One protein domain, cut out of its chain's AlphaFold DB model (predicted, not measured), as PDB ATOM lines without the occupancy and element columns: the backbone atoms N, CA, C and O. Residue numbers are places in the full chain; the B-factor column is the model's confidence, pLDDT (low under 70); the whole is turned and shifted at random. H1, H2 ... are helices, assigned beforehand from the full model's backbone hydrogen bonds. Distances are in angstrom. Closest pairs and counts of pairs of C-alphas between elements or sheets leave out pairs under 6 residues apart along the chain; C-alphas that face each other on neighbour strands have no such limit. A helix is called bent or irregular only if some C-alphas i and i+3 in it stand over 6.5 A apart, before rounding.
ATOM      1  N   TRP A 310     -12.018 -47.507 305.693       84.94
ATOM      2  CA  TRP A 310     -13.384 -47.195 306.115       84.94
ATOM      3  C   TRP A 310     -13.437 -46.240 307.322       84.94
ATOM      4  O   TRP A 310     -14.360 -45.441 307.384       84.94
ATOM      5  N   ILE A 311     -12.456 -46.246 308.232       87.50
ATOM      6  CA  ILE A 311     -12.384 -45.310 309.370       87.50
ATOM      7  C   ILE A 311     -12.103 -43.885 308.884       87.50
ATOM      8  O   ILE A 311     -12.736 -42.938 309.355       87.50
ATOM      9  N   ASP A 312     -11.231 -43.713 307.889       89.38
ATOM     10  CA  ASP A 312     -11.005 -42.396 307.279       89.38
ATOM     11  C   ASP A 312     -12.283 -41.874 306.613       89.38
ATOM     12  O   ASP A 312     -12.675 -40.718 306.799       89.38
ATOM     13  N   ARG A 313     -12.995 -42.755 305.899       90.69
ATOM     14  CA  ARG A 313     -14.310 -42.444 305.323       90.69
ATOM     15  C   ARG A 313     -15.359 -42.147 306.389       90.69
ATOM     16  O   ARG A 313     -16.177 -41.256 306.185       90.69
ATOM     17  N   GLN A 314     -15.319 -42.834 307.526       91.75
ATOM     18  CA  GLN A 314     -16.200 -42.565 308.659       91.75
ATOM     19  C   GLN A 314     -15.965 -41.152 309.208       91.75
ATOM     20  O   GLN A 314     -16.922 -40.411 309.438       91.75
ATOM     21  N   ARG A 315     -14.699 -40.744 309.368       91.56
ATOM     22  CA  ARG A 315     -14.326 -39.393 309.821       91.56
ATOM     23  C   ARG A 315     -14.763 -38.319 308.828       91.56
ATOM     24  O   ARG A 315     -15.319 -37.291 309.227       91.56
ATOM     25  N   GLU A 316     -14.533 -38.564 307.541       91.81
ATOM     26  CA  GLU A 316     -14.992 -37.694 306.458       91.81
ATOM     27  C   GLU A 316     -16.516 -37.522 306.506       91.81
ATOM     28  O   GLU A 316     -17.026 -36.402 306.434       91.81
ATOM     29  N   LEU A 317     -17.247 -38.620 306.684       95.12
ATOM     30  CA  LEU A 317     -18.701 -38.622 306.695       95.12
ATOM     31  C   LEU A 317     -19.278 -37.906 307.920       95.12
ATOM     32  O   LEU A 317     -20.183 -37.089 307.758       95.12
ATOM     33  N   HIS A 318     -18.714 -38.126 309.113       95.00
ATOM     34  CA  HIS A 318     -19.057 -37.351 310.312       95.00
ATOM     35  C   HIS A 318     -18.881 -35.850 310.074       95.00
ATOM     36  O   HIS A 318     -19.812 -35.078 310.279       95.00
ATOM     37  N   THR A 319     -17.726 -35.451 309.537       96.19
ATOM     38  CA  THR A 319     -17.431 -34.039 309.258       96.19
ATOM     39  C   THR A 319     -18.445 -33.439 308.280       96.19
ATOM     40  O   THR A 319     -18.927 -32.328 308.490       96.19
ATOM     41  N   ARG A 320     -18.814 -34.174 307.221       95.88
ATOM     42  CA  ARG A 320     -19.827 -33.735 306.247       95.88
ATOM     43  C   ARG A 320     -21.204 -33.552 306.889       95.88
ATOM     44  O   ARG A 320     -21.853 -32.541 306.630       95.88
ATOM     45  N   ILE A 321     -21.635 -34.496 307.726       96.19
ATOM     46  CA  ILE A 321     -22.920 -34.420 308.437       96.19
ATOM     47  C   ILE A 321     -22.927 -33.242 309.411       96.19
ATOM     48  O   ILE A 321     -23.882 -32.466 309.430       96.19
ATOM     49  N   ASP A 322     -21.858 -33.070 310.181       96.19
ATOM     50  CA  ASP A 322     -21.753 -31.990 311.159       96.19
ATOM     51  C   ASP A 322     -21.706 -30.621 310.479       96.19
ATOM     52  O   ASP A 322     -22.311 -29.665 310.965       96.19
ATOM     53  N   ASN A 323     -21.033 -30.506 309.332       96.88
ATOM     54  CA  ASN A 323     -21.058 -29.292 308.517       96.88
ATOM     55  C   ASN A 323     -22.473 -28.999 308.019       96.88
ATOM     56  O   ASN A 323     -22.965 -27.895 308.231       96.88
ATOM     57  N   PHE A 324     -23.146 -29.993 307.437       96.62
ATOM     58  CA  PHE A 324     -24.516 -29.846 306.949       96.62
ATOM     59  C   PHE A 324     -25.476 -29.390 308.058       96.62
ATOM     60  O   PHE A 324     -26.208 -28.414 307.882       96.62
ATOM     61  N   ARG A 325     -25.426 -30.031 309.232       95.75
ATOM     62  CA  ARG A 325     -26.250 -29.659 310.393       95.75
ATOM     63  C   ARG A 325     -25.948 -28.246 310.876       95.75
ATOM     64  O   ARG A 325     -26.873 -27.473 311.119       95.75
ATOM     65  N   ARG A 326     -24.666 -27.881 310.984       95.69
ATOM     66  CA  ARG A 326     -24.256 -26.527 311.384       95.69
ATOM     67  C   ARG A 326     -24.719 -25.473 310.389       95.69
ATOM     68  O   ARG A 326     -25.221 -24.436 310.813       95.69
ATOM     69  N   GLU A 327     -24.580 -25.727 309.093       95.00
ATOM     70  CA  GLU A 327     -25.024 -24.813 308.039       95.00
ATOM     71  C   GLU A 327     -26.541 -24.637 308.046       95.00
ATOM     72  O   GLU A 327     -27.021 -23.505 307.971       95.00
ATOM     73  N   MET A 328     -27.288 -25.734 308.181       95.19
ATOM     74  CA  MET A 328     -28.747 -25.721 308.251       95.19
ATOM     75  C   MET A 328     -29.237 -24.906 309.456       95.19
ATOM     76  O   MET A 328     -30.009 -23.964 309.274       95.19
ATOM     77  N   VAL A 329     -28.701 -25.173 310.655       95.25
ATOM     78  CA  VAL A 329     -29.019 -24.406 311.872       95.25
ATOM     79  C   VAL A 329     -28.635 -22.937 311.710       95.25
ATOM     80  O   VAL A 329     -29.439 -22.054 311.993       95.25
ATOM     81  N   ALA A 330     -27.429 -22.646 311.217       93.75
ATOM     82  CA  ALA A 330     -26.961 -21.272 311.070       93.75
ATOM     83  C   ALA A 330     -27.785 -20.470 310.058       93.75
ATOM     84  O   ALA A 330     -27.956 -19.264 310.235       93.75
ATOM     85  N   LYS A 331     -28.250 -21.083 308.962       94.31
ATOM     86  CA  LYS A 331     -29.114 -20.381 308.004       94.31
ATOM     87  C   LYS A 331     -30.510 -20.146 308.583       94.31
ATOM     88  O   LYS A 331     -31.011 -19.034 308.446       94.31
ATOM     89  N   TRP A 332     -31.084 -21.136 309.267       94.38
ATOM     90  CA  TRP A 332     -32.386 -20.982 309.916       94.38
ATOM     91  C   TRP A 332     -32.356 -19.887 310.993       94.38
ATOM     92  O   TRP A 332     -33.160 -18.961 310.948       94.38
ATOM     93  N   VAL A 333     -31.357 -19.900 311.888       93.62
ATOM     94  CA  VAL A 333     -31.194 -18.847 312.910       93.62
ATOM     95  C   VAL A 333     -31.050 -17.468 312.262       93.62
ATOM     96  O   VAL A 333     -31.707 -16.524 312.693       93.62
ATOM     97  N   ARG A 334     -30.247 -17.340 311.195       91.88
ATOM     98  CA  ARG A 334     -30.113 -16.074 310.454       91.88
ATOM     99  C   ARG A 334     -31.445 -15.590 309.898       91.88
ATOM    100  O   ARG A 334     -31.754 -14.413 310.043       91.88
ATOM    101  N   GLN A 335     -32.236 -16.475 309.300       91.62
ATOM    102  CA  GLN A 335     -33.558 -16.116 308.796       91.62
ATOM    103  C   GLN A 335     -34.485 -15.664 309.929       91.62
ATOM    104  O   GLN A 335     -35.171 -14.657 309.777       91.62
ATOM    105  N   CYS A 336     -34.480 -16.348 311.076       91.62
ATOM    106  CA  CYS A 336     -35.262 -15.929 312.239       91.62
ATOM    107  C   CYS A 336     -34.832 -14.552 312.755       91.62
ATOM    108  O   CYS A 336     -35.687 -13.735 313.078       91.62
ATOM    109  N   VAL A 337     -33.527 -14.276 312.811       90.75
ATOM    110  CA  VAL A 337     -33.008 -12.964 313.220       90.75
ATOM    111  C   VAL A 337     -33.452 -11.873 312.246       90.75
ATOM    112  O   VAL A 337     -33.968 -10.857 312.699       90.75
ATOM    113  N   VAL A 338     -33.331 -12.098 310.934       88.94
ATOM    114  CA  VAL A 338     -33.807 -11.150 309.907       88.94
ATOM    115  C   VAL A 338     -35.314 -10.923 310.044       88.94
ATOM    116  O   VAL A 338     -35.756  -9.787 310.148       88.94
ATOM    117  N   ALA A 339     -36.105 -11.989 310.182       89.75
ATOM    118  CA  ALA A 339     -37.553 -11.887 310.349       89.75
ATOM    119  C   ALA A 339     -37.977 -11.172 311.649       89.75
ATOM    120  O   ALA A 339     -39.071 -10.607 311.716       89.75
ATOM    121  N   LEU A 340     -37.152 -11.216 312.700       89.19
ATOM    122  CA  LEU A 340     -37.363 -10.458 313.935       89.19
ATOM    123  C   LEU A 340     -36.945  -8.990 313.787       89.19
ATOM    124  O   LEU A 340     -37.571  -8.128 314.407       89.19
ATOM    125  N   ASP A 341     -35.916  -8.715 312.987       86.44
ATOM    126  CA  ASP A 341     -35.415  -7.367 312.728       86.44
ATOM    127  C   ASP A 341     -36.342  -6.577 311.796       86.44
ATOM    128  O   ASP A 341     -36.717  -5.454 312.135       86.44
ATOM    129  N   ASP A 342     -36.825  -7.206 310.717       87.56
ATOM    130  CA  ASP A 342     -37.767  -6.630 309.743       87.56
ATOM    131  C   ASP A 342     -39.077  -6.158 310.392       87.56
ATOM    132  O   ASP A 342     -39.719  -5.212 309.935       87.56
ATOM    133  N   ARG A 343     -39.487  -6.797 311.495       85.44
ATOM    134  CA  ARG A 343     -40.678  -6.402 312.268       85.44
ATOM    135  C   ARG A 343     -40.470  -5.130 313.094       85.44
ATOM    136  O   ARG A 343     -41.449  -4.592 313.610       85.44
ATOM    137  N   GLY A 344     -39.228  -4.676 313.263       83.06
ATOM    138  CA  GLY A 344     -38.876  -3.523 314.088       83.06
ATOM    139  C   GLY A 344     -39.178  -3.702 315.585       83.06
ATOM    140  O   GLY A 344     -39.705  -4.726 316.039       83.06
ATOM    141  N   GLY A 345     -38.826  -2.686 316.377       85.06
ATOM    142  CA  GLY A 345     -39.100  -2.618 317.818       85.06
ATOM    143  C   GLY A 345     -37.856  -2.413 318.683       85.06
ATOM    144  O   GLY A 345     -36.724  -2.406 318.191       85.06
ATOM    145  N   SER A 346     -38.080  -2.241 319.988       88.12
ATOM    146  CA  SER A 346     -37.000  -2.103 320.968       88.12
ATOM    147  C   SER A 346     -36.185  -3.400 321.101       88.12
ATOM    148  O   SER A 346     -36.670  -4.501 320.837       88.12
ATOM    149  N   VAL A 347     -34.926  -3.286 321.536       87.62
ATOM    150  CA  VAL A 347     -34.033  -4.443 321.755       87.62
ATOM    151  C   VAL A 347     -34.651  -5.463 322.720       87.62
ATOM    152  O   VAL A 347     -34.601  -6.666 322.464       87.62
ATOM    153  N   ALA A 348     -35.290  -4.990 323.793       89.12
ATOM    154  CA  ALA A 348     -35.957  -5.846 324.770       89.12
ATOM    155  C   ALA A 348     -37.145  -6.609 324.158       89.12
ATOM    156  O   ALA A 348     -37.295  -7.806 324.397       89.12
ATOM    157  N   GLU A 349     -37.945  -5.956 323.310       90.94
ATOM    158  CA  GLU A 349     -39.045  -6.619 322.600       90.94
ATOM    159  C   GLU A 349     -38.549  -7.678 321.615       90.94
ATOM    160  O   GLU A 349     -39.157  -8.743 321.510       90.94
ATOM    161  N   LYS A 350     -37.439  -7.423 320.907       90.81
ATOM    162  CA  LYS A 350     -36.831  -8.408 319.996       90.81
ATOM    163  C   LYS A 350     -36.398  -9.667 320.753       90.81
ATOM    164  O   LYS A 350     -36.697 -10.775 320.307       90.81
ATOM    165  N   ILE A 351     -35.764  -9.500 321.916       91.00
ATOM    166  CA  ILE A 351     -35.347 -10.613 322.783       91.00
ATOM    167  C   ILE A 351     -36.567 -11.375 323.316       91.00
ATOM    168  O   ILE A 351     -36.613 -12.596 323.183       91.00
ATOM    169  N   ALA A 352     -37.583 -10.678 323.833       92.31
ATOM    170  CA  ALA A 352     -38.798 -11.319 324.338       92.31
ATOM    171  C   ALA A 352     -39.519 -12.121 323.240       92.31
ATOM    172  O   ALA A 352     -39.940 -13.255 323.458       92.31
ATOM    173  N   ARG A 353     -39.610 -11.582 322.015       91.62
ATOM    174  CA  ARG A 353     -40.179 -12.305 320.864       91.62
ATOM    175  C   ARG A 353     -39.359 -13.550 320.520       91.62
ATOM    176  O   ARG A 353     -39.952 -14.609 320.317       91.62
ATOM    177  N   ALA A 354     -38.029 -13.452 320.503       92.50
ATOM    178  CA  ALA A 354     -37.150 -14.602 320.281       92.50
ATOM    179  C   ALA A 354     -37.340 -15.689 321.352       92.50
ATOM    180  O   ALA A 354     -37.429 -16.868 321.013       92.50
ATOM    181  N   GLU A 355     -37.481 -15.301 322.622       92.94
ATOM    182  CA  GLU A 355     -37.753 -16.219 323.736       92.94
ATOM    183  C   GLU A 355     -39.129 -16.887 323.599       92.94
ATOM    184  O   GLU A 355     -39.236 -18.103 323.757       92.94
ATOM    185  N   THR A 356     -40.173 -16.146 323.203       93.50
ATOM    186  CA  THR A 356     -41.493 -16.753 322.941       93.50
ATOM    187  C   THR A 356     -41.467 -17.726 321.765       93.50
ATOM    188  O   THR A 356     -42.146 -18.749 321.802       93.50
ATOM    189  N   LEU A 357     -40.684 -17.434 320.721       91.19
ATOM    190  CA  LEU A 357     -40.528 -18.309 319.562       91.19
ATOM    191  C   LEU A 357     -39.781 -19.584 319.969       91.19
ATOM    192  O   LEU A 357     -40.260 -20.682 319.694       91.19
ATOM    193  N   ALA A 358     -38.671 -19.453 320.697       92.31
ATOM    194  CA  ALA A 358     -37.928 -20.592 321.225       92.31
ATOM    195  C   ALA A 358     -38.792 -21.464 322.158       92.31
ATOM    196  O   ALA A 358     -38.758 -22.694 322.059       92.31
ATOM    197  N   ALA A 359     -39.621 -20.849 323.011       92.06
ATOM    198  CA  ALA A 359     -40.568 -21.561 323.867       92.06
ATOM    199  C   ALA A 359     -41.644 -22.306 323.061       92.06
ATOM    200  O   ALA A 359     -41.941 -23.459 323.371       92.06
ATOM    201  N   LYS A 360     -42.186 -21.695 321.998       91.75
ATOM    202  CA  LYS A 360     -43.141 -22.355 321.087       91.75
ATOM    203  C   LYS A 360     -42.526 -23.576 320.408       91.75
ATOM    204  O   LYS A 360     -43.131 -24.641 320.442       91.75
ATOM    205  N   ILE A 361     -41.312 -23.449 319.871       90.94
ATOM    206  CA  ILE A 361     -40.598 -24.578 319.253       90.94
ATOM    207  C   ILE A 361     -40.352 -25.686 320.275       90.94
ATOM    208  O   ILE A 361     -40.573 -26.856 319.982       90.94
ATOM    209  N   SER A 362     -39.929 -25.326 321.486       87.81
ATOM    210  CA  SER A 362     -39.682 -26.305 322.549       87.81
ATOM    211  C   SER A 362     -40.962 -27.033 322.975       87.81
ATOM    212  O   SER A 362     -40.908 -28.215 323.303       87.81
ATOM    213  N   ALA A 363     -42.110 -26.351 322.943       89.44
ATOM    214  CA  ALA A 363     -43.410 -26.923 323.283       89.44
ATOM    215  C   ALA A 363     -43.982 -27.822 322.173       89.44
ATOM    216  O   ALA A 363     -44.534 -28.883 322.461       89.44
ATOM    217  N   GLU A 364     -43.859 -27.418 320.906       85.69
ATOM    218  CA  GLU A 364     -44.351 -28.193 319.760       85.69
ATOM    219  C   GLU A 364     -43.406 -29.331 319.353       85.69
ATOM    220  O   GLU A 364     -43.857 -30.338 318.796       85.69
ATOM    221  N   GLY A 365     -42.108 -29.205 319.644       83.19
ATOM    222  CA  GLY A 365     -41.089 -30.209 319.360       83.19
ATOM    223  C   GLY A 365     -41.080 -30.608 317.886       83.19
ATOM    224  O   GLY A 365     -40.777 -29.802 317.012       83.19
ATOM    225  N   SER A 366     -41.448 -31.859 317.600       77.62
ATOM    226  CA  SER A 366     -41.504 -32.407 316.238       77.62
ATOM    227  C   SER A 366     -42.688 -31.922 315.399       77.62
ATOM    228  O   SER A 366     -42.785 -32.297 314.236       77.62
ATOM    229  N   LYS A 367     -43.633 -31.173 315.980       85.56
ATOM    230  CA  LYS A 367     -44.787 -30.624 315.248       85.56
ATOM    231  C   LYS A 367     -44.502 -29.252 314.648       85.56
ATOM    232  O   LYS A 367     -45.207 -28.861 313.724       85.56
ATOM    233  N   PHE A 368     -43.481 -28.549 315.130       88.69
ATOM    234  CA  PHE A 368     -43.129 -27.234 314.613       88.69
ATOM    235  C   PHE A 368     -42.560 -27.349 313.195       88.69
ATOM    236  O   PHE A 368     -41.585 -28.070 312.984       88.69
ATOM    237  N   HIS A 369     -43.172 -26.643 312.244       86.50
ATOM    238  CA  HIS A 369     -42.750 -26.584 310.843       86.50
ATOM    239  C   HIS A 369     -42.836 -25.139 310.357       86.50
ATOM    240  O   HIS A 369     -43.857 -24.471 310.547       86.50
ATOM    241  N   ASP A 370     -41.776 -24.660 309.712       87.88
ATOM    242  CA  ASP A 370     -41.769 -23.345 309.070       87.88
ATOM    243  C   ASP A 370     -41.885 -23.532 307.556       87.88
ATOM    244  O   ASP A 370     -40.893 -23.729 306.856       87.88
ATOM    245  N   VAL A 371     -43.123 -23.467 307.056       90.69
ATOM    246  CA  VAL A 371     -43.457 -23.738 305.648       90.69
ATOM    247  C   VAL A 371     -42.694 -22.817 304.688       90.69
ATOM    248  O   VAL A 371     -42.255 -23.251 303.620       90.69
ATOM    249  N   ASN A 372     -42.486 -21.550 305.055       90.00
ATOM    250  CA  ASN A 372     -41.806 -20.582 304.190       90.00
ATOM    251  C   ASN A 372     -40.303 -20.879 304.098       90.00
ATOM    252  O   ASN A 372     -39.703 -20.785 303.024       90.00
ATOM    253  N   TRP A 373     -39.688 -21.251 305.222       90.38
ATOM    254  CA  TRP A 373     -38.288 -21.669 305.254       90.38
ATOM    255  C   TRP A 373     -38.063 -22.970 304.486       90.38
ATOM    256  O   TRP A 373     -37.170 -23.041 303.634       90.38
ATOM    257  N   GLU A 374     -38.890 -23.977 304.772       92.50
ATOM    258  CA  GLU A 374     -38.784 -25.306 304.179       92.50
ATOM    259  C   GLU A 374     -38.883 -25.219 302.661       92.50
ATOM    260  O   GLU A 374     -37.955 -25.641 301.982       92.50
ATOM    261  N   THR A 375     -39.915 -24.565 302.121       93.31
ATOM    262  CA  THR A 375     -40.091 -24.401 300.665       93.31
ATOM    263  C   THR A 375     -38.925 -23.670 299.996       93.31
ATOM    264  O   THR A 375     -38.500 -24.042 298.899       93.31
ATOM    265  N   THR A 376     -38.353 -22.659 300.657       92.81
ATOM    266  CA  THR A 376     -37.230 -21.885 300.106       92.81
ATOM    267  C   THR A 376     -35.949 -22.719 300.015       92.81
ATOM    268  O   THR A 376     -35.174 -22.564 299.068       92.81
ATOM    269  N   GLN A 377     -35.697 -23.604 300.983       93.62
ATOM    270  CA  GLN A 377     -34.450 -24.377 301.051       93.62
ATOM    271  C   GLN A 377     -34.585 -25.852 300.685       93.62
ATOM    272  O   GLN A 377     -33.570 -26.550 300.623       93.62
ATOM    273  N   GLU A 378     -35.798 -26.335 300.426       92.56
ATOM    274  CA  GLU A 378     -36.110 -27.745 300.195       92.56
ATOM    275  C   GLU A 378     -35.154 -28.374 299.178       92.56
ATOM    276  O   GLU A 378     -34.486 -29.361 299.481       92.56
ATOM    277  N   LYS A 379     -34.999 -27.740 298.009       95.38
ATOM    278  CA  LYS A 379     -34.123 -28.227 296.931       95.38
ATOM    279  C   LYS A 379     -32.667 -28.364 297.376       95.38
ATOM    280  O   LYS A 379     -32.001 -29.339 297.041       95.38
ATOM    281  N   TYR A 380     -32.160 -27.392 298.135       95.25
ATOM    282  CA  TYR A 380     -30.786 -27.422 298.634       95.25
ATOM    283  C   TYR A 380     -30.595 -28.536 299.669       95.25
ATOM    284  O   TYR A 380     -29.600 -29.267 299.618       95.25
ATOM    285  N   HIS A 381     -31.548 -28.691 300.590       95.19
ATOM    286  CA  HIS A 381     -31.494 -29.737 301.603       95.19
ATOM    287  C   HIS A 381     -31.620 -31.134 300.993       95.19
ATOM    288  O   HIS A 381     -30.837 -32.009 301.357       95.19
ATOM    289  N   GLN A 382     -32.523 -31.327 300.027       95.88
ATOM    290  CA  GLN A 382     -32.664 -32.577 299.277       95.88
ATOM    291  C   GLN A 382     -31.355 -32.950 298.574       95.88
ATOM    292  O   GLN A 382     -30.804 -34.013 298.850       95.88
ATOM    293  N   MET A 383     -30.777 -32.043 297.776       96.88
ATOM    294  CA  MET A 383     -29.500 -32.310 297.096       96.88
ATOM    295  C   MET A 383     -28.353 -32.613 298.073       96.88
ATOM    296  O   MET A 383     -27.525 -33.490 297.819       96.88
ATOM    297  N   SER A 384     -28.291 -31.902 299.204       95.69
ATOM    298  CA  SER A 384     -27.256 -32.124 300.224       95.69
ATOM    299  C   SER A 384     -27.400 -33.496 300.884       95.69
ATOM    300  O   SER A 384     -26.411 -34.210 301.056       95.69
ATOM    301  N   ILE A 385     -28.633 -33.895 301.205       96.19
ATOM    302  CA  ILE A 385     -28.939 -35.211 301.769       96.19
ATOM    303  C   ILE A 385     -28.648 -36.315 300.758       96.19
ATOM    304  O   ILE A 385     -28.063 -37.325 301.139       96.19
ATOM    305  N   ASP A 386     -28.967 -36.130 299.480       96.69
ATOM    306  CA  ASP A 386     -28.669 -37.114 298.437       96.69
ATOM    307  C   ASP A 386     -27.164 -37.329 298.259       96.69
ATOM    308  O   ASP A 386     -26.708 -38.470 298.112       96.69
ATOM    309  N   ASN A 387     -26.371 -36.259 298.347       96.75
ATOM    310  CA  ASN A 387     -24.912 -36.343 298.342       96.75
ATOM    311  C   ASN A 387     -24.392 -37.110 299.573       96.75
ATOM    312  O   ASN A 387     -23.625 -38.068 299.433       96.75
ATOM    313  N   ILE A 388     -24.863 -36.763 300.777       96.62
ATOM    314  CA  ILE A 388     -24.468 -37.459 302.014       96.62
ATOM    315  C   ILE A 388     -24.901 -38.931 301.980       96.62
ATOM    316  O   ILE A 388     -24.105 -39.809 302.301       96.62
ATOM    317  N   ASN A 389     -26.114 -39.230 301.523       96.38
ATOM    318  CA  ASN A 389     -26.623 -40.594 301.392       96.38
ATOM    319  C   ASN A 389     -25.843 -41.398 300.349       96.38
ATOM    320  O   ASN A 389     -25.601 -42.588 300.545       96.38
ATOM    321  N   SER A 390     -25.382 -40.767 299.271       95.81
ATOM    322  CA  SER A 390     -24.485 -41.409 298.304       95.81
ATOM    323  C   SER A 390     -23.120 -41.733 298.922       95.81
ATOM    324  O   SER A 390     -22.595 -42.825 298.696       95.81
ATOM    325  N   ALA A 391     -22.588 -40.850 299.774       94.38
ATOM    326  CA  ALA A 391     -21.378 -41.116 300.552       94.38
ATOM    327  C   ALA A 391     -21.587 -42.205 301.626       94.38
ATOM    328  O   ALA A 391     -20.706 -43.034 301.833       94.38
ATOM    329  N   ILE A 392     -22.765 -42.275 302.254       95.44
ATOM    330  CA  ILE A 392     -23.133 -43.369 303.171       95.44
ATOM    331  C   ILE A 392     -23.150 -44.706 302.425       95.44
ATOM    332  O   ILE A 392     -22.627 -45.694 302.933       95.44
ATOM    333  N   ARG A 393     -23.703 -44.764 301.204       93.88
ATOM    334  CA  ARG A 393     -23.720 -46.000 300.399       93.88
ATOM    335  C   ARG A 393     -22.306 -46.477 300.056       93.88
ATOM    336  O   ARG A 393     -22.029 -47.669 300.178       93.88
ATOM    337  N   SER A 394     -21.410 -45.567 299.664       92.12
ATOM    338  CA  SER A 394     -20.016 -45.922 299.361       92.12
ATOM    339  C   SER A 394     -19.230 -46.328 300.612       92.12
ATOM    340  O   SER A 394     -18.438 -47.268 300.552       92.12
ATOM    341  N   TYR A 395     -19.499 -45.693 301.755       93.25
ATOM    342  CA  TYR A 395     -18.968 -46.087 303.059       93.25
ATOM    343  C   TYR A 395     -19.458 -47.481 303.479       93.25
ATOM    344  O   TYR A 395     -18.644 -48.349 303.784       93.25
ATOM    345  N   ASN A 396     -20.766 -47.745 303.412       93.19
ATOM    346  CA  ASN A 396     -21.371 -49.022 303.808       93.19
ATOM    347  C   ASN A 396     -20.858 -50.217 302.998       93.19
ATOM    348  O   ASN A 396     -20.851 -51.344 303.496       93.19
ATOM    349  N   LEU A 397     -20.428 -49.973 301.758       89.25
ATOM    350  CA  LEU A 397     -19.799 -50.983 300.917       89.25
ATOM    351  C   LEU A 397     -18.449 -51.439 301.494       89.25
ATOM    352  O   LEU A 397     -18.145 -52.633 301.462       89.25
ATOM    353  N   GLN A 398     -17.675 -50.497 302.038       87.75
ATOM    354  CA  GLN A 398     -16.336 -50.715 302.595       87.75
ATOM    355  C   GLN A 398     -16.375 -51.120 304.076       87.75
ATOM    356  O   GLN A 398     -15.497 -51.847 304.535       87.75
ATOM    357  N   ALA A 399     -17.381 -50.660 304.818       85.25
ATOM    358  CA  ALA A 399     -17.490 -50.863 306.254       85.25
ATOM    359  C   ALA A 399     -17.946 -52.292 306.624       85.25
ATOM    360  O   ALA A 399     -18.778 -52.894 305.923       85.25
ATOM    361  N   PRO A 400     -17.455 -52.836 307.756       88.50
ATOM    362  CA  PRO A 400     -17.990 -54.066 308.331       88.50
ATOM    363  C   PRO A 400     -19.453 -53.869 308.754       88.50
ATOM    364  O   PRO A 400     -19.880 -52.749 309.032       88.50
ATOM    365  N   SER A 401     -20.228 -54.955 308.821       81.81
ATOM    366  CA  SER A 401     -21.685 -54.918 309.049       81.81
ATOM    367  C   SER A 401     -22.105 -54.121 310.289       81.81
ATOM    368  O   SER A 401     -23.084 -53.384 310.219       81.81
ATOM    369  N   VAL A 402     -21.337 -54.205 311.379       85.62
ATOM    370  CA  VAL A 402     -21.587 -53.489 312.644       85.62
ATOM    371  C   VAL A 402     -21.408 -51.971 312.510       85.62
ATOM    372  O   VAL A 402     -22.067 -51.208 313.207       85.62
ATOM    373  N   ALA A 403     -20.532 -51.518 311.610       85.81
ATOM    374  CA  ALA A 403     -20.185 -50.106 311.455       85.81
ATOM    375  C   ALA A 403     -20.975 -49.398 310.341       85.81
ATOM    376  O   ALA A 403     -20.732 -48.218 310.082       85.81
ATOM    377  N   ARG A 404     -21.896 -50.094 309.661       88.81
ATOM    378  CA  ARG A 404     -22.714 -49.516 308.583       88.81
ATOM    379  C   ARG A 404     -23.692 -48.481 309.131       88.81
ATOM    380  O   ARG A 404     -24.264 -48.653 310.202       88.81
ATOM    381  N   TRP A 405     -23.911 -47.413 308.373       89.19
ATOM    382  CA  TRP A 405     -24.828 -46.333 308.737       89.19
ATOM    383  C   TRP A 405     -26.137 -46.410 307.967       89.19
ATOM    384  O   TRP A 405     -26.168 -46.727 306.776       89.19
ATOM    385  N   SER A 406     -27.229 -46.058 308.641       93.06
ATOM    386  CA  SER A 406     -28.501 -45.791 307.979       93.06
ATOM    387  C   SER A 406     -28.444 -44.450 307.247       93.06
ATOM    388  O   SER A 406     -27.827 -43.503 307.733       93.06
ATOM    389  N   GLY A 407     -29.134 -44.354 306.110       90.62
ATOM    390  CA  GLY A 407     -29.319 -43.082 305.414       90.62
ATOM    391  C   GLY A 407     -29.993 -42.022 306.293       90.62
ATOM    392  O   GLY A 407     -30.749 -42.338 307.216       90.62
ATOM    393  N   ILE A 408     -29.719 -40.760 305.982       94.06
ATOM    394  CA  ILE A 408     -30.281 -39.588 306.653       94.06
ATOM    395  C   ILE A 408     -31.581 -39.181 305.958       94.06
ATOM    396  O   ILE A 408     -31.701 -39.274 304.734       94.06
ATOM    397  N   VAL A 409     -32.551 -38.723 306.751       94.75
ATOM    398  CA  VAL A 409     -33.884 -38.309 306.294       94.75
ATOM    399  C   VAL A 409     -34.124 -36.849 306.661       94.75
ATOM    400  O   VAL A 409     -33.937 -36.466 307.815       94.75
ATOM    401  N   LEU A 410     -34.611 -36.062 305.699       93.75
ATOM    402  CA  LEU A 410     -34.803 -34.616 305.836       93.75
ATOM    403  C   LEU A 410     -35.676 -34.226 307.033       93.75
ATOM    404  O   LEU A 410     -35.268 -33.394 307.833       93.75
ATOM    405  N   ALA A 411     -36.834 -34.865 307.206       91.69
ATOM    406  CA  ALA A 411     -37.769 -34.534 308.285       91.69
ATOM    407  C   ALA A 411     -37.146 -34.668 309.691       91.69
ATOM    408  O   ALA A 411     -37.391 -33.847 310.579       91.69
ATOM    409  N   LYS A 412     -36.290 -35.682 309.889       92.50
ATOM    410  CA  LYS A 412     -35.573 -35.876 311.158       92.50
ATOM    411  C   LYS A 412     -34.551 -34.766 311.378       92.50
ATOM    412  O   LYS A 412     -34.487 -34.205 312.467       92.50
ATOM    413  N   GLU A 413     -33.794 -34.433 310.336       94.50
ATOM    414  CA  GLU A 413     -32.790 -33.373 310.398       94.50
ATOM    415  C   GLU A 413     -33.435 -32.003 310.661       94.50
ATOM    416  O   GLU A 413     -32.956 -31.276 311.528       94.50
ATOM    417  N   LEU A 414     -34.571 -31.685 310.029       94.25
ATOM    418  CA  LEU A 414     -35.334 -30.457 310.298       94.25
ATOM    419  C   LEU A 414     -35.804 -30.380 311.756       94.25
ATOM    420  O   LEU A 414     -35.576 -29.373 312.420       94.25
ATOM    421  N   THR A 415     -36.348 -31.471 312.300       92.75
ATOM    422  CA  THR A 415     -36.748 -31.520 313.717       92.75
ATOM    423  C   THR A 415     -35.558 -31.240 314.643       92.75
ATOM    424  O   THR A 415     -35.647 -30.423 315.562       92.75
ATOM    425  N   THR A 416     -34.405 -31.873 314.386       93.00
ATOM    426  CA  THR A 416     -33.183 -31.620 315.170       93.00
ATOM    427  C   THR A 416     -32.638 -30.205 314.972       93.00
ATOM    428  O   THR A 416     -32.090 -29.618 315.911       93.00
ATOM    429  N   CYS A 417     -32.819 -29.638 313.777       94.12
ATOM    430  CA  CYS A 417     -32.438 -28.274 313.446       94.12
ATOM    431  C   CYS A 417     -33.232 -27.275 314.275       94.12
ATOM    432  O   CYS A 417     -32.624 -26.402 314.886       94.12
ATOM    433  N   TYR A 418     -34.556 -27.417 314.342       94.12
ATOM    434  CA  TYR A 418     -35.404 -26.514 315.116       94.12
ATOM    435  C   TYR A 418     -35.116 -26.606 316.613       94.12
ATOM    436  O   TYR A 418     -34.955 -25.575 317.261       94.12
ATOM    437  N   ALA A 419     -34.934 -27.816 317.149       92.56
ATOM    438  CA  ALA A 419     -34.565 -27.997 318.553       92.56
ATOM    439  C   ALA A 419     -33.209 -27.344 318.887       92.56
ATOM    440  O   ALA A 419     -33.076 -26.624 319.876       92.56
ATOM    441  N   THR A 420     -32.195 -27.552 318.041       94.19
ATOM    442  CA  THR A 420     -30.861 -26.960 318.242       94.19
ATOM    443  C   THR A 420     -30.881 -25.450 318.017       94.19
ATOM    444  O   THR A 420     -30.265 -24.692 318.764       94.19
ATOM    445  N   GLY A 421     -31.595 -25.003 316.988       93.50
ATOM    446  CA  GLY A 421     -31.731 -23.607 316.615       93.50
ATOM    447  C   GLY A 421     -32.457 -22.792 317.678       93.50
ATOM    448  O   GLY A 421     -32.005 -21.694 317.984       93.50
ATOM    449  N   ALA A 422     -33.523 -23.319 318.287       92.12
ATOM    450  CA  ALA A 422     -34.248 -22.641 319.363       92.12
ATOM    451  C   ALA A 422     -33.323 -22.282 320.538       92.12
ATOM    452  O   ALA A 422     -33.367 -21.159 321.040       92.12
ATOM    453  N   ASN A 423     -32.417 -23.196 320.901       92.00
ATOM    454  CA  ASN A 423     -31.413 -22.957 321.941       92.00
ATOM    455  C   ASN A 423     -30.369 -21.900 321.538       92.00
ATOM    456  O   ASN A 423     -29.824 -21.214 322.400       92.00
ATOM    457  N   ARG A 424     -30.077 -21.757 320.237       93.12
ATOM    458  CA  ARG A 424     -29.083 -20.804 319.710       93.12
ATOM    459  C   ARG A 424     -29.653 -19.428 319.378       93.12
ATOM    460  O   ARG A 424     -28.919 -18.449 319.419       93.12
ATOM    461  N   LEU A 425     -30.951 -19.326 319.101       92.50
ATOM    462  CA  LEU A 425     -31.582 -18.099 318.614       92.50
ATOM    463  C   LEU A 425     -31.396 -16.910 319.569       92.50
ATOM    464  O   LEU A 425     -30.962 -15.840 319.154       92.50
ATOM    465  N   VAL A 426     -31.718 -17.098 320.851       91.06
ATOM    466  CA  VAL A 426     -31.626 -16.044 321.871       91.06
ATOM    467  C   VAL A 426     -30.177 -15.602 322.131       91.06
ATOM    468  O   VAL A 426     -29.936 -14.391 322.112       91.06
ATOM    469  N   PRO A 427     -29.200 -16.503 322.376       90.12
ATOM    470  CA  PRO A 427     -27.816 -16.084 322.580       90.12
ATOM    471  C   PRO A 427     -27.203 -15.452 321.326       90.12
ATOM    472  O   PRO A 427     -26.521 -14.437 321.461       90.12
ATOM    473  N   ASP A 428     -27.489 -15.967 320.126       87.81
ATOM    474  CA  ASP A 428     -26.971 -15.396 318.875       87.81
ATOM    475  C   ASP A 428     -27.552 -13.989 318.632       87.81
ATOM    476  O   ASP A 428     -26.823 -13.070 318.259       87.81
ATOM    477  N   LEU A 429     -28.838 -13.767 318.930       88.31
ATOM    478  CA  LEU A 429     -29.465 -12.445 318.841       88.31
ATOM    479  C   LEU A 429     -28.898 -11.468 319.882       88.31
ATOM    480  O   LEU A 429     -28.598 -10.324 319.547       88.31
ATOM    481  N   LYS A 430     -28.689 -11.907 321.132       88.00
ATOM    482  CA  LYS A 430     -28.022 -11.089 322.164       88.00
ATOM    483  C   LYS A 430     -26.597 -10.724 321.739       88.00
ATOM    484  O   LYS A 430     -26.205  -9.568 321.880       88.00
ATOM    485  N   ALA A 431     -25.850 -11.673 321.174       86.44
ATOM    486  CA  ALA A 431     -24.504 -11.436 320.669       86.44
ATOM    487  C   ALA A 431     -24.495 -10.414 319.525       86.44
ATOM    488  O   ALA A 431     -23.672  -9.508 319.553       86.44
ATOM    489  N   LEU A 432     -25.426 -10.497 318.569       81.44
ATOM    490  CA  LEU A 432     -25.529  -9.529 317.468       81.44
ATOM    491  C   LEU A 432     -25.886  -8.115 317.936       81.44
ATOM    492  O   LEU A 432     -25.419  -7.147 317.346       81.44
ATOM    493  N   LEU A 433     -26.699  -7.987 318.986       78.19
ATOM    494  CA  LEU A 433     -27.108  -6.686 319.521       78.19
ATOM    495  C   LEU A 433     -26.045  -6.039 320.425       78.19
ATOM    496  O   LEU A 433     -26.021  -4.817 320.545       78.19
ATOM    497  N   ILE A 434     -25.190  -6.842 321.067       77.56
ATOM    498  CA  ILE A 434     -24.071  -6.372 321.905       77.56
ATOM    499  C   ILE A 434     -22.796  -6.173 321.071       77.56
ATOM    500  O   ILE A 434     -21.949  -5.354 321.430       77.56
ATOM    501  N   ALA A 435     -22.636  -6.921 319.975       69.62
ATOM    502  CA  ALA A 435     -21.445  -6.851 319.144       69.62
ATOM    503  C   ALA A 435     -21.274  -5.437 318.560       69.62
ATOM    504  O   ALA A 435     -22.221  -4.890 317.987       69.62
ATOM    505  N   PRO A 436     -20.070  -4.841 318.657       54.91
ATOM    506  CA  PRO A 436     -19.769  -3.631 317.906       54.91
ATOM    507  C   PRO A 436     -19.954  -3.916 316.407       54.91
ATOM    508  O   PRO A 436     -19.744  -5.060 315.983       54.91
ATOM    509  N   PRO A 437     -20.340  -2.908 315.598       58.91
ATOM    510  CA  PRO A 437     -20.492  -3.097 314.163       58.91
ATOM    511  C   PRO A 437     -19.223  -3.753 313.608       58.91
ATOM    512  O   PRO A 437     -18.123  -3.401 314.058       58.91
TER     513      PRO A 437
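AT A GLANCE: This is residues 310 to 437 of the 487 residues of the protein "DUF1992 domain-containing protein" of Saprochaete ingens (UniProt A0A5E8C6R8). Two long helices, H1 and H3, lie side by side and run opposite ways, while H2 folds back from the far end of H1 so that the two make a V. The bent helix H4 fills the space beside them: its arm H4a packs across H1 and on H2, and its arm H4b turns to run along H2. The printed part has 128 residues with four named helices, in the order H1, H2, H3, H4, and no named strand; the class is all helix. The whole is loose, with a radius of gyration of the C-alphas of 17.5 A, and elongated, spanning 56 by 32 by 24 A.

IN THESE COORDINATES: H1, residues 310 to 341, is the longest helix, 46.0 A from C-alpha 310 at (-13.384, -47.195, 306.115) to C-alpha 341 at (-35.415, -7.367, 312.728). H2, residues 347 to 367, measures 29.0 A; it has a kink of 41 degrees near residue 361 and is irregular, with C-alphas 363 and 366 9.1 A apart. H3, residues 371 to 398, measures 38.4 A; it has a kink of 57 degrees near residue 378 and is irregular, with C-alphas 376 and 379 7.7 A apart. H4, residues 410 to 434, was assigned as one helix by its hydrogen bonds but is bent, with C-alphas 423 and 426 6.9 A apart. Its arms are H4a, residues 410 to 423, 20.2 A long, and H4b, residues 426 to 434, 12.3 A long, which ends with C-alpha 434 at (-24.071, -6.372, 321.905).

HOW THE PARTS SIT: H1 is a hub that touches H2, H3 and H4a. H1 and H3 run opposite ways at a shallow tilt of 6 degrees, their closest C-alphas being those of Trp 310 and Gln 398, 5.8 A apart. With residues 340 to 341 alone, H1 touches H2 at a steep tilt of 50 degrees; the closest C-alphas, of Leu 340 and Lys 350, are 6.4 A apart. With residues 325 to 333 alone, H1 touches H4a at a steep tilt of 59 degrees; the closest C-alphas, of Val 329 and Cys 417, are 5.4 A apart. H2 touches H4a, the closest C-alphas being those of Ala 358 and Ala 422 at 4.6 A, and H4b, the closest being those of Ala 354 and Val 426 at 5.9 A. H3 and H4a only just touch, with 3 pairs of C-alphas within 8 A, the closest being Ile 385 and Leu 410 at 7.2 A. H3 is apart from H2 and from H4b. Every O i to N i+4 pair is within hydrogen-bond range in H1 and H4b, against 15 of 17 in H2, 21 of 24 in H3 and 9 of 10 in H4a.

THE WHOLE: The two C-alphas farthest apart, those of Ser 346 and Pro 400, are 56.8 A apart. The printed part has no cut; the links H1 to H2 and H2 to H3 are tight, and the link H3 to H4, with 11 residues, is long. The mean pLDDT of the printed part is 90.5, and residues 435 to 437 are under 70.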